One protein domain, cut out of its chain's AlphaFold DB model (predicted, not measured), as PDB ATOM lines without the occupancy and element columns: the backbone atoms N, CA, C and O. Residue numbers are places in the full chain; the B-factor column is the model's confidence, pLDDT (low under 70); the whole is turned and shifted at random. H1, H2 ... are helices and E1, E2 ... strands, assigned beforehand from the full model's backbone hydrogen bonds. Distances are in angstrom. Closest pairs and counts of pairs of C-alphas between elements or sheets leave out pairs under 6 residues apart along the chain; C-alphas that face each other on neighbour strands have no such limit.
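Overview. This is residues 106 to 173 and 197 to 204 of the 209 residues of an uncharacterized protein of Mycolicibacterium phlei DSM 43239 = CCUG 21000 (UniProt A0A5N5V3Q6). A four-stranded sheet forms the middle of the domain, with the long helix H2 packed along one face, over E3 and E4, and the short helix H1 on the opposite face. The printed part has 76 residues with two named helices and four named strands, in the order H1, E1, E2, E3, H2, E4. The mixed sheet runs E1, E2, E3, E4, with E3 and E4 parallel and the other neighbours antiparallel; the class is mixed, helices and strands. The whole is compact, with a radius of gyration of the C-alphas of 12.0 A and spans of 33 by 30 by 18 A.

Arrangement. E1, residues 123 to 126, E2, residues 132 to 138, and E3, residues 149 to 155, form a meander, each strand the antiparallel neighbour of the one before. N 124 and O 137 are 2.9 A apart, and N 136 and O 152 are 2.9 A apart, both within hydrogen-bond range. E4, residues 197 to 203, is parallel to E3 at 18 degrees, with N 153 and O 200 at 2.9 A. H2, residues 158 to 171, runs along the strands, at 17 degrees to E3 on the local plane and at a height over the sheet of 8.8 A; its closest C-alphas to E4 are those of Phe 165 and Val 201, 6.6 A. H1, residues 106 to 111, is on the opposite face at a height of 7.3 A, three layers in all, helices on both faces of a sheet; the C-alphas of Asp 107 and Ala 134 are its closest to E2, 5.5 A. In H1 and H2 every O i to N i+4 pair is within hydrogen-bond range.

Along the chain. H1 begins at C-alpha 106, (288.511, 266.991, 189.224), and E4 ends at C-alpha 203, (277.270, 267.498, 188.847). From first to last C-alpha, E2 measures 17.0 A, E3 19.9 A, H2 20.2 A and E4 20.0 A.

Size, cuts and confidence. The two C-alphas farthest apart, those of Ala 144 and Ala 159, are 33.5 A apart. Residues 174 to 196 are not printed, and C-alphas 173 and 197 are 11.5 A apart across the cut. The link from H1 to E1 is long, with 11 residues. Mean pLDDT of the printed part is 87.1; residue 197 is under 70.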
ATOM      1  N   GLU A 106     289.817 266.623 189.748       89.12
ATOM      2  CA  GLU A 106     288.511 266.991 189.224       89.12
ATOM      3  C   GLU A 106     288.396 266.668 187.724       89.12
ATOM      4  O   GLU A 106     287.354 266.159 187.294       89.12
ATOM      5  N   ASP A 107     289.465 266.868 186.943       88.88
ATOM      6  CA  ASP A 107     289.521 266.451 185.534       88.88
ATOM      7  C   ASP A 107     289.430 264.929 185.411       88.88
ATOM      8  O   ASP A 107     288.653 264.416 184.605       88.88
ATOM      9  N   GLU A 108     290.155 264.179 186.244       89.38
ATOM     10  CA  GLU A 108     290.063 262.714 186.266       89.38
ATOM     11  C   GLU A 108     288.651 262.240 186.635       89.38
ATOM     12  O   GLU A 108     288.112 261.318 186.012       89.38
ATOM     13  N   GLN A 109     288.017 262.892 187.615       89.69
ATOM     14  CA  GLN A 109     286.638 262.595 187.993       89.69
ATOM     15  C   GLN A 109     285.657 262.882 186.848       89.69
ATOM     16  O   GLN A 109     284.694 262.132 186.657       89.69
ATOM     17  N   LEU A 110     285.881 263.954 186.089       90.94
ATOM     18  CA  LEU A 110     285.075 264.296 184.923       90.94
ATOM     19  C   LEU A 110     285.275 263.282 183.789       90.94
ATOM     20  O   LEU A 110     284.289 262.779 183.248       90.94
ATOM     21  N   LEU A 111     286.523 262.912 183.490       90.19
ATOM     22  CA  LEU A 111     286.877 261.917 182.471       90.19
ATOM     23  C   LEU A 111     286.227 260.551 182.743       90.19
ATOM     24  O   LEU A 111     285.752 259.900 181.813       90.19
ATOM     25  N   GLN A 112     286.122 260.136 184.009       89.31
ATOM     26  CA  GLN A 112     285.439 258.892 184.402       89.31
ATOM     27  C   GLN A 112     283.921 258.906 184.161       89.31
ATOM     28  O   GLN A 112     283.301 257.842 184.097       89.31
ATOM     29  N   ARG A 113     283.306 260.088 184.053       89.88
ATOM     30  CA  ARG A 113     281.856 260.254 183.842       89.88
ATOM     31  C   ARG A 113     281.489 260.482 182.379       89.88
ATOM     32  O   ARG A 113     280.300 260.545 182.061       89.88
ATOM     33  N   LEU A 114     282.479 260.615 181.499       88.75
ATOM     34  CA  LEU A 114     282.230 260.822 180.083       88.75
ATOM     35  C   LEU A 114     281.490 259.631 179.456       88.75
ATOM     36  O   LEU A 114     281.679 258.480 179.867       88.75
ATOM     37  N   PRO A 115     280.659 259.888 178.431       85.62
ATOM     38  CA  PRO A 115     280.105 258.833 177.599       85.62
ATOM     39  C   PRO A 115     281.202 257.935 177.015       85.62
ATOM     40  O   PRO A 115     282.349 258.346 176.837       85.62
ATOM     41  N   LYS A 116     280.832 256.703 176.661       86.38
ATOM     42  CA  LYS A 116     281.725 255.819 175.904       86.38
ATOM     43  C   LYS A 116     281.975 256.385 174.497       86.38
ATOM     44  O   LYS A 116     281.308 257.324 174.065       86.38
ATOM     45  N   GLY A 117     282.995 255.848 173.830       84.88
ATOM     46  CA  GLY A 117     283.327 256.197 172.447       84.88
ATOM     47  C   GLY A 117     284.359 257.316 172.275       84.88
ATOM     48  O   GLY A 117     284.732 257.637 171.150       84.88
ATOM     49  N   TYR A 118     284.898 257.883 173.356       86.88
ATOM     50  CA  TYR A 118     286.084 258.743 173.279       86.88
ATOM     51  C   TYR A 118     287.369 257.908 173.326       86.88
ATOM     52  O   TYR A 118     287.514 257.007 174.152       86.88
ATOM     53  N   ARG A 119     288.316 258.200 172.424       84.81
ATOM     54  CA  ARG A 119     289.647 257.570 172.435       84.81
ATOM     55  C   ARG A 119     290.478 258.108 173.602       84.81
ATOM     56  O   ARG A 119     290.256 259.216 174.082       84.81
ATOM     57  N   THR A 120     291.477 257.344 174.033       83.50
ATOM     58  CA  THR A 120     292.456 257.812 175.022       83.50
ATOM     59  C   THR A 120     293.164 259.063 174.508       83.50
ATOM     60  O   THR A 120     293.687 259.043 173.394       83.50
ATOM     61  N   GLY A 121     293.175 260.131 175.305       83.81
ATOM     62  CA  GLY A 121     293.760 261.417 174.911       83.81
ATOM     63  C   GLY A 121     292.909 262.238 173.939       83.81
ATOM     64  O   GLY A 121     293.376 263.260 173.466       83.81
ATOM     65  N   ALA A 122     291.669 261.827 173.639       89.25
ATOM     66  CA  ALA A 122     290.759 262.629 172.819       89.25
ATOM     67  C   ALA A 122     290.135 263.806 173.581       89.25
ATOM     68  O   ALA A 122     289.422 264.589 172.967       89.25
ATOM     69  N   CYS A 123     290.332 263.892 174.897       91.31
ATOM     70  CA  CYS A 123     289.809 264.955 175.743       91.31
ATOM     71  C   CYS A 123     290.964 265.692 176.408       91.31
ATOM     72  O   CYS A 123     291.783 265.061 177.081       91.31
ATOM     73  N   GLU A 124     290.998 267.007 176.233       92.44
ATOM     74  CA  GLU A 124     292.005 267.889 176.814       92.44
ATOM     75  C   GLU A 124     291.378 268.749 177.922       92.44
ATOM     76  O   GLU A 124     290.248 269.224 177.752       92.44
ATOM     77  N   PRO A 125     292.073 268.953 179.058       90.69
ATOM     78  CA  PRO A 125     291.653 269.911 180.075       90.69
ATOM     79  C   PRO A 125     291.549 271.327 179.502       90.69
ATOM     80  O   PRO A 125     292.403 271.762 178.728       90.69
ATOM     81  N   ALA A 126     290.512 272.049 179.908       90.19
ATOM     82  CA  ALA A 126     290.263 273.437 179.546       90.19
ATOM     83  C   ALA A 126     289.934 274.258 180.798       90.19
ATOM     84  O   ALA A 126     289.544 273.708 181.829       90.19
ATOM     85  N   ASP A 127     290.074 275.581 180.706       89.69
ATOM     86  CA  ASP A 127     289.775 276.471 181.826       89.69
ATOM     87  C   ASP A 127     288.286 276.373 182.213       89.69
ATOM     88  O   ASP A 127     287.412 276.687 181.395       89.69
ATOM     89  N   PRO A 128     287.957 275.955 183.450       87.62
ATOM     90  CA  PRO A 128     286.573 275.823 183.862       87.62
ATOM     91  C   PRO A 128     285.889 277.198 183.953       87.62
ATOM     92  O   PRO A 128     286.491 278.175 184.410       87.62
ATOM     93  N   PRO A 129     284.605 277.300 183.561       85.12
ATOM     94  CA  PRO A 129     283.837 278.524 183.742       85.12
ATOM     95  C   PRO A 129     283.666 278.850 185.233       85.12
ATOM     96  O   PRO A 129     283.769 277.983 186.097       85.12
ATOM     97  N   GLU A 130     283.365 280.111 185.551       84.38
ATOM     98  CA  GLU A 130     283.238 280.581 186.935       84.38
ATOM     99  C   GLU A 130     282.263 279.717 187.764       84.38
ATOM    100  O   GLU A 130     281.056 279.698 187.503       84.38
ATOM    101  N   GLY A 131     282.786 279.067 188.807       83.06
ATOM    102  CA  GLY A 131     282.016 278.193 189.700       83.06
ATOM    103  C   GLY A 131     281.945 276.726 189.261       83.06
ATOM    104  O   GLY A 131     281.290 275.932 189.937       83.06
ATOM    105  N   ALA A 132     282.604 276.351 188.161       89.88
ATOM    106  CA  ALA A 132     282.847 274.960 187.795       89.88
ATOM    107  C   ALA A 132     284.170 274.447 188.383       89.88
ATOM    108  O   ALA A 132     285.108 275.208 188.607       89.88
ATOM    109  N   LEU A 133     284.216 273.140 188.632       91.25
ATOM    110  CA  LEU A 133     285.357 272.433 189.213       91.25
ATOM    111  C   LEU A 133     286.372 272.009 188.148       91.25
ATOM    112  O   LEU A 133     287.570 272.067 188.384       91.25
ATOM    113  N   ALA A 134     285.882 271.588 186.983       92.75
ATOM    114  CA  ALA A 134     286.702 271.117 185.874       92.75
ATOM    115  C   ALA A 134     285.963 271.295 184.547       92.75
ATOM    116  O   ALA A 134     284.726 271.290 184.503       92.75
ATOM    117  N   GLN A 135     286.717 271.417 183.459       92.44
ATOM    118  CA  GLN A 135     286.185 271.375 182.107       92.44
ATOM    119  C   GLN A 135     287.145 270.603 181.206       92.44
ATOM    120  O   GLN A 135     288.353 270.798 181.260       92.44
ATOM    121  N   VAL A 136     286.596 269.742 180.352       93.00
ATOM    122  CA  VAL A 136     287.356 269.079 179.291       93.00
ATOM    123  C   VAL A 136     286.683 269.306 177.949       93.00
ATOM    124  O   VAL A 136     285.450 269.291 177.839       93.00
ATOM    125  N   ILE A 137     287.499 269.500 176.922       92.75
ATOM    126  CA  ILE A 137     287.058 269.582 175.533       92.75
ATOM    127  C   ILE A 137     287.507 268.301 174.848       92.75
ATOM    128  O   ILE A 137     288.693 267.995 174.774       92.75
ATOM    129  N   CYS A 138     286.535 267.537 174.374       91.94
ATOM    130  CA  CYS A 138     286.747 266.289 173.675       91.94
ATOM    131  C   CYS A 138     286.604 266.474 172.166       91.94
ATOM    132  O   CYS A 138     285.693 267.157 171.691       91.94
ATOM    133  N   GLU A 139     287.466 265.808 171.409       91.31
ATOM    134  CA  GLU A 139     287.355 265.652 169.963       91.31
ATOM    135  C   GLU A 139     286.191 264.711 169.587       91.31
ATOM    136  O   GLU A 139     285.274 264.453 170.364       91.31
ATOM    137  N   ARG A 140     286.220 264.166 168.370       88.81
ATOM    138  CA  ARG A 140     285.190 263.279 167.832       88.81
ATOM    139  C   ARG A 140     285.003 262.018 168.670       88.81
ATOM    140  O   ARG A 140     285.947 261.257 168.894       88.81
ATOM    141  N   ASN A 141     283.745 261.738 168.997       88.06
ATOM    142  CA  ASN A 141     283.318 260.450 169.526       88.06
ATOM    143  C   ASN A 141     283.189 259.424 168.380       88.06
ATOM    144  O   ASN A 141     282.660 259.734 167.308       88.06
ATOM    145  N   THR A 142     283.710 258.213 168.575       87.81
ATOM    146  CA  THR A 142     283.717 257.145 167.565       87.81
ATOM    147  C   THR A 142     282.427 256.331 167.506       87.81
ATOM    148  O   THR A 142     282.264 255.535 166.581       87.81
ATOM    149  N   ASP A 143     281.521 256.499 168.470       83.44
ATOM    150  CA  ASP A 143     280.241 255.797 168.486       83.44
ATOM    151  C   ASP A 143     279.338 256.276 167.335       83.44
ATOM    152  O   ASP A 143     279.375 257.433 166.905       83.44
ATOM    153  N   ALA A 144     278.510 255.371 166.805       80.25
ATOM    154  CA  ALA A 144     277.613 255.689 165.697       80.25
ATOM    155  C   ALA A 144     276.611 256.784 166.109       80.25
ATOM    156  O   ALA A 144     275.826 256.600 167.035       80.25
ATOM    157  N   GLY A 145     276.637 257.922 165.408       77.06
ATOM    158  CA  GLY A 145     275.830 259.097 165.755       77.06
ATOM    159  C   GLY A 145     276.393 259.942 166.905       77.06
ATOM    160  O   GLY A 145     275.704 260.843 167.378       77.06
ATOM    161  N   GLY A 146     277.620 259.664 167.357       78.88
ATOM    162  CA  GLY A 146     278.315 260.438 168.379       78.88
ATOM    163  C   GLY A 146     278.729 261.843 167.912       78.88
ATOM    164  O   GLY A 146     278.793 262.118 166.709       78.88
ATOM    165  N   PRO A 147     279.012 262.749 168.862       82.62
ATOM    166  CA  PRO A 147     279.355 264.134 168.558       82.62
ATOM    167  C   PRO A 147     280.707 264.318 167.841       82.62
ATOM    168  O   PRO A 147     281.666 263.568 168.045       82.62
ATOM    169  N   LEU A 148     280.749 265.388 167.039       84.75
ATOM    170  CA  LEU A 148     281.895 266.122 166.477       84.75
ATOM    171  C   LEU A 148     282.974 266.502 167.481       84.75
ATOM    172  O   LEU A 148     284.154 266.187 167.328       84.75
ATOM    173  N   SER A 149     282.509 267.212 168.492       86.62
ATOM    174  CA  SER A 149     283.260 267.643 169.654       86.62
ATOM    175  C   SER A 149     282.307 267.698 170.841       86.62
ATOM    176  O   SER A 149     281.089 267.821 170.688       86.62
ATOM    177  N   GLY A 150     282.840 267.551 172.047       90.00
ATOM    178  CA  GLY A 150     282.059 267.647 173.272       90.00
ATOM    179  C   GLY A 150     282.759 268.521 174.294       90.00
ATOM    180  O   GLY A 150     283.874 268.209 174.685       90.00
ATOM    181  N   THR A 151     282.107 269.577 174.764       92.50
ATOM    182  CA  THR A 151     282.548 270.313 175.952       92.50
ATOM    183  C   THR A 151     281.836 269.751 177.173       92.50
ATOM    184  O   THR A 151     280.605 269.782 177.257       92.50
ATOM    185  N   TYR A 152     282.598 269.252 178.137       92.19
ATOM    186  CA  TYR A 152     282.074 268.677 179.369       92.19
ATOM    187  C   TYR A 152     282.533 269.512 180.548       92.19
ATOM    188  O   TYR A 152     283.709 269.826 180.653       92.19
ATOM    189  N   THR A 153     281.612 269.897 181.423       92.81
ATOM    190  CA  THR A 153     281.906 270.739 182.590       92.81
ATOM    191  C   THR A 153     281.420 270.054 183.857       92.81
ATOM    192  O   THR A 153     280.272 269.611 183.907       92.81
ATOM    193  N   LEU A 154     282.267 269.985 184.879       93.69
ATOM    194  CA  LEU A 154     281.935 269.472 186.204       93.69
ATOM    195  C   LEU A 154     281.603 270.634 187.147       93.69
ATOM    196  O   LEU A 154     282.372 271.585 187.241       93.69
ATOM    197  N   VAL A 155     280.488 270.555 187.870       93.19
ATOM    198  CA  VAL A 155     280.076 271.554 188.876       93.19
ATOM    199  C   VAL A 155     279.838 270.906 190.237       93.19
ATOM    200  O   VAL A 155     279.494 269.727 190.309       93.19
ATOM    201  N   GLU A 156     279.992 271.675 191.312       87.88
ATOM    202  CA  GLU A 156     279.847 271.184 192.690       87.88
ATOM    203  C   GLU A 156     278.383 270.948 193.093       87.88
ATOM    204  O   GLU A 156     278.056 269.930 193.702       87.88
ATOM    205  N   ASP A 157     277.488 271.876 192.743       87.88
ATOM    206  CA  ASP A 157     276.124 271.900 193.266       87.88
ATOM    207  C   ASP A 157     275.051 272.195 192.201       87.88
ATOM    208  O   ASP A 157     275.315 272.492 191.031       87.88
ATOM    209  N   ARG A 158     273.784 272.103 192.624       86.88
ATOM    210  CA  ARG A 158     272.619 272.320 191.756       86.88
ATOM    211  C   ARG A 158     272.450 273.767 191.295       86.88
ATOM    212  O   ARG A 158     271.953 273.977 190.191       86.88
ATOM    213  N   ALA A 159     272.818 274.748 192.113       88.25
ATOM    214  CA  ALA A 159     272.714 276.154 191.735       88.25
ATOM    215  C   ALA A 159     273.728 276.492 190.631       88.25
ATOM    216  O   ALA A 159     273.365 277.153 189.653       88.25
ATOM    217  N   GLN A 160     274.953 275.970 190.734       88.06
ATOM    218  CA  GLN A 160     275.971 276.081 189.689       88.06
ATOM    219  C   GLN A 160     275.584 275.309 188.433       88.06
ATOM    220  O   GLN A 160     275.723 275.839 187.333       88.06
ATOM    221  N   LEU A 161     275.005 274.110 188.569       89.19
ATOM    222  CA  LEU A 161     274.458 273.378 187.423       89.19
ATOM    223  C   LEU A 161     273.451 274.232 186.651       89.19
ATOM    224  O   LEU A 161     273.552 274.349 185.433       89.19
ATOM    225  N   GLU A 162     272.496 274.851 187.344       89.25
ATOM    226  CA  GLU A 162     271.466 275.660 186.696       89.25
ATOM    227  C   GLU A 162     272.041 276.946 186.085       89.25
ATOM    228  O   GLU A 162     271.639 277.342 184.989       89.25
ATOM    229  N   LYS A 163     273.008 277.591 186.751       90.88
ATOM    230  CA  LYS A 163     273.722 278.764 186.219       90.88
ATOM    231  C   LYS A 163     274.472 278.407 184.931       90.88
ATOM    232  O   LYS A 163     274.238 279.042 183.903       90.88
ATOM    233  N   THR A 164     275.314 277.378 184.974       89.12
ATOM    234  CA  THR A 164     276.140 276.939 183.840       89.12
ATOM    235  C   THR A 164     275.277 276.418 182.697       89.12
ATOM    236  O   THR A 164     275.504 276.770 181.542       89.12
ATOM    237  N   PHE A 165     274.223 275.655 182.993       89.19
ATOM    238  CA  PHE A 165     273.286 275.179 181.978       89.19
ATOM    239  C   PHE A 165     272.562 276.328 181.267       89.19
ATOM    240  O   PHE A 165     272.465 276.320 180.040       89.19
ATOM    241  N   ARG A 166     272.080 277.338 182.008       89.38
ATOM    242  CA  ARG A 166     271.469 278.526 181.388       89.38
ATOM    243  C   ARG A 166     272.467 279.270 180.503       89.38
ATOM    244  O   ARG A 166     272.111 279.608 179.383       89.38
ATOM    245  N   ALA A 167     273.709 279.443 180.958       87.44
ATOM    246  CA  ALA A 167     274.754 280.085 180.161       87.44
ATOM    247  C   ALA A 167     275.007 279.350 178.831       87.44
ATOM    248  O   ALA A 167     275.093 279.986 177.783       87.44
ATOM    249  N   VAL A 168     275.046 278.014 178.852       86.94
ATOM    250  CA  VAL A 168     275.163 277.194 177.634       86.94
ATOM    251  C   VAL A 168     273.948 277.391 176.722       86.94
ATOM    252  O   VAL A 168     274.103 277.633 175.525       86.94
ATOM    253  N   MET A 169     272.733 277.345 177.271       86.12
ATOM    254  CA  MET A 169     271.500 277.495 176.489       86.12
ATOM    255  C   MET A 169     271.327 278.889 175.881       86.12
ATOM    256  O   MET A 169     270.783 279.000 174.784       86.12
ATOM    257  N   ASP A 170     271.818 279.934 176.544       85.88
ATOM    258  CA  ASP A 170     271.800 281.303 176.018       85.88
ATOM    259  C   ASP A 170     272.694 281.458 174.778       85.88
ATOM    260  O   ASP A 170     272.415 282.282 173.907       85.88
ATOM    261  N   THR A 171     273.747 280.641 174.668       82.00
ATOM    262  CA  THR A 171     274.618 280.590 173.480       82.00
ATOM    263  C   THR A 171     274.141 279.617 172.403       82.00
ATOM    264  O   THR A 171     274.633 279.652 171.273       82.00
ATOM    265  N   ALA A 172     273.176 278.751 172.718       79.56
ATOM    266  CA  ALA A 172     272.710 277.731 171.796       79.56
ATOM    267  C   ALA A 172     271.861 278.342 170.671       79.56
ATOM    268  O   ALA A 172     270.908 279.091 170.898       79.56
ATOM    269  N   THR A 173     272.171 277.972 169.429       78.06
ATOM    270  CA  THR A 173     271.380 278.392 168.267       78.06
ATOM    271  C   THR A 173     270.198 277.450 168.075       78.06
ATOM    272  O   THR A 173     270.367 276.238 167.949       78.06
ATOM    273  N   ASP A 197     278.764 269.849 167.813       67.00
ATOM    274  CA  ASP A 197     279.324 270.132 169.120       67.00
ATOM    275  C   ASP A 197     278.239 269.998 170.181       67.00
ATOM    276  O   ASP A 197     277.153 270.576 170.074       67.00
ATOM    277  N   VAL A 198     278.526 269.199 171.203       80.69
ATOM    278  CA  VAL A 198     277.651 269.035 172.364       80.69
ATOM    279  C   VAL A 198     278.281 269.698 173.574       80.69
ATOM    280  O   VAL A 198     279.483 269.609 173.792       80.69
ATOM    281  N   ALA A 199     277.458 270.338 174.395       84.62
ATOM    282  CA  ALA A 199     277.865 270.835 175.699       84.62
ATOM    283  C   ALA A 199     277.092 270.073 176.774       84.62
ATOM    284  O   ALA A 199     275.864 269.978 176.719       84.62
ATOM    285  N   SER A 200     277.807 269.504 177.738       84.94
ATOM    286  CA  SER A 200     277.231 268.733 178.839       84.94
ATOM    287  C   SER A 200     277.756 269.250 180.170       84.94
ATOM    288  O   SER A 200     278.961 269.410 180.357       84.94
ATOM    289  N   VAL A 201     276.848 269.487 181.114       84.19
ATOM    290  CA  VAL A 201     277.192 269.903 182.476       84.19
ATOM    291  C   VAL A 201     276.842 268.764 183.423       84.19
ATOM    292  O   VAL A 201     275.693 268.327 183.479       84.19
ATOM    293  N   MET A 202     277.841 268.260 184.137       86.00
ATOM    294  CA  MET A 202     277.715 267.162 185.087       86.00
ATOM    295  C   MET A 202     277.897 267.688 186.503       86.00
ATOM    296  O   MET A 202     278.771 268.506 186.763       86.00
ATOM    297  N   MET A 203     277.089 267.193 187.433       83.69
ATOM    298  CA  MET A 203     277.270 267.498 188.847       83.69
ATOM    299  C   MET A 203     278.190 266.458 189.482       83.69
ATOM    300  O   MET A 203     277.950 265.250 189.367       83.69
ATOM    301  N   GLY A 204     279.233 266.925 190.160       70.00
ATOM    302  CA  GLY A 204     280.051 266.098 191.028       70.00
ATOM    303  C   GLY A 204     279.231 265.684 192.242       70.00
ATOM    304  O   GLY A 204     278.702 266.516 192.968       70.00
TER     305      GLY A 204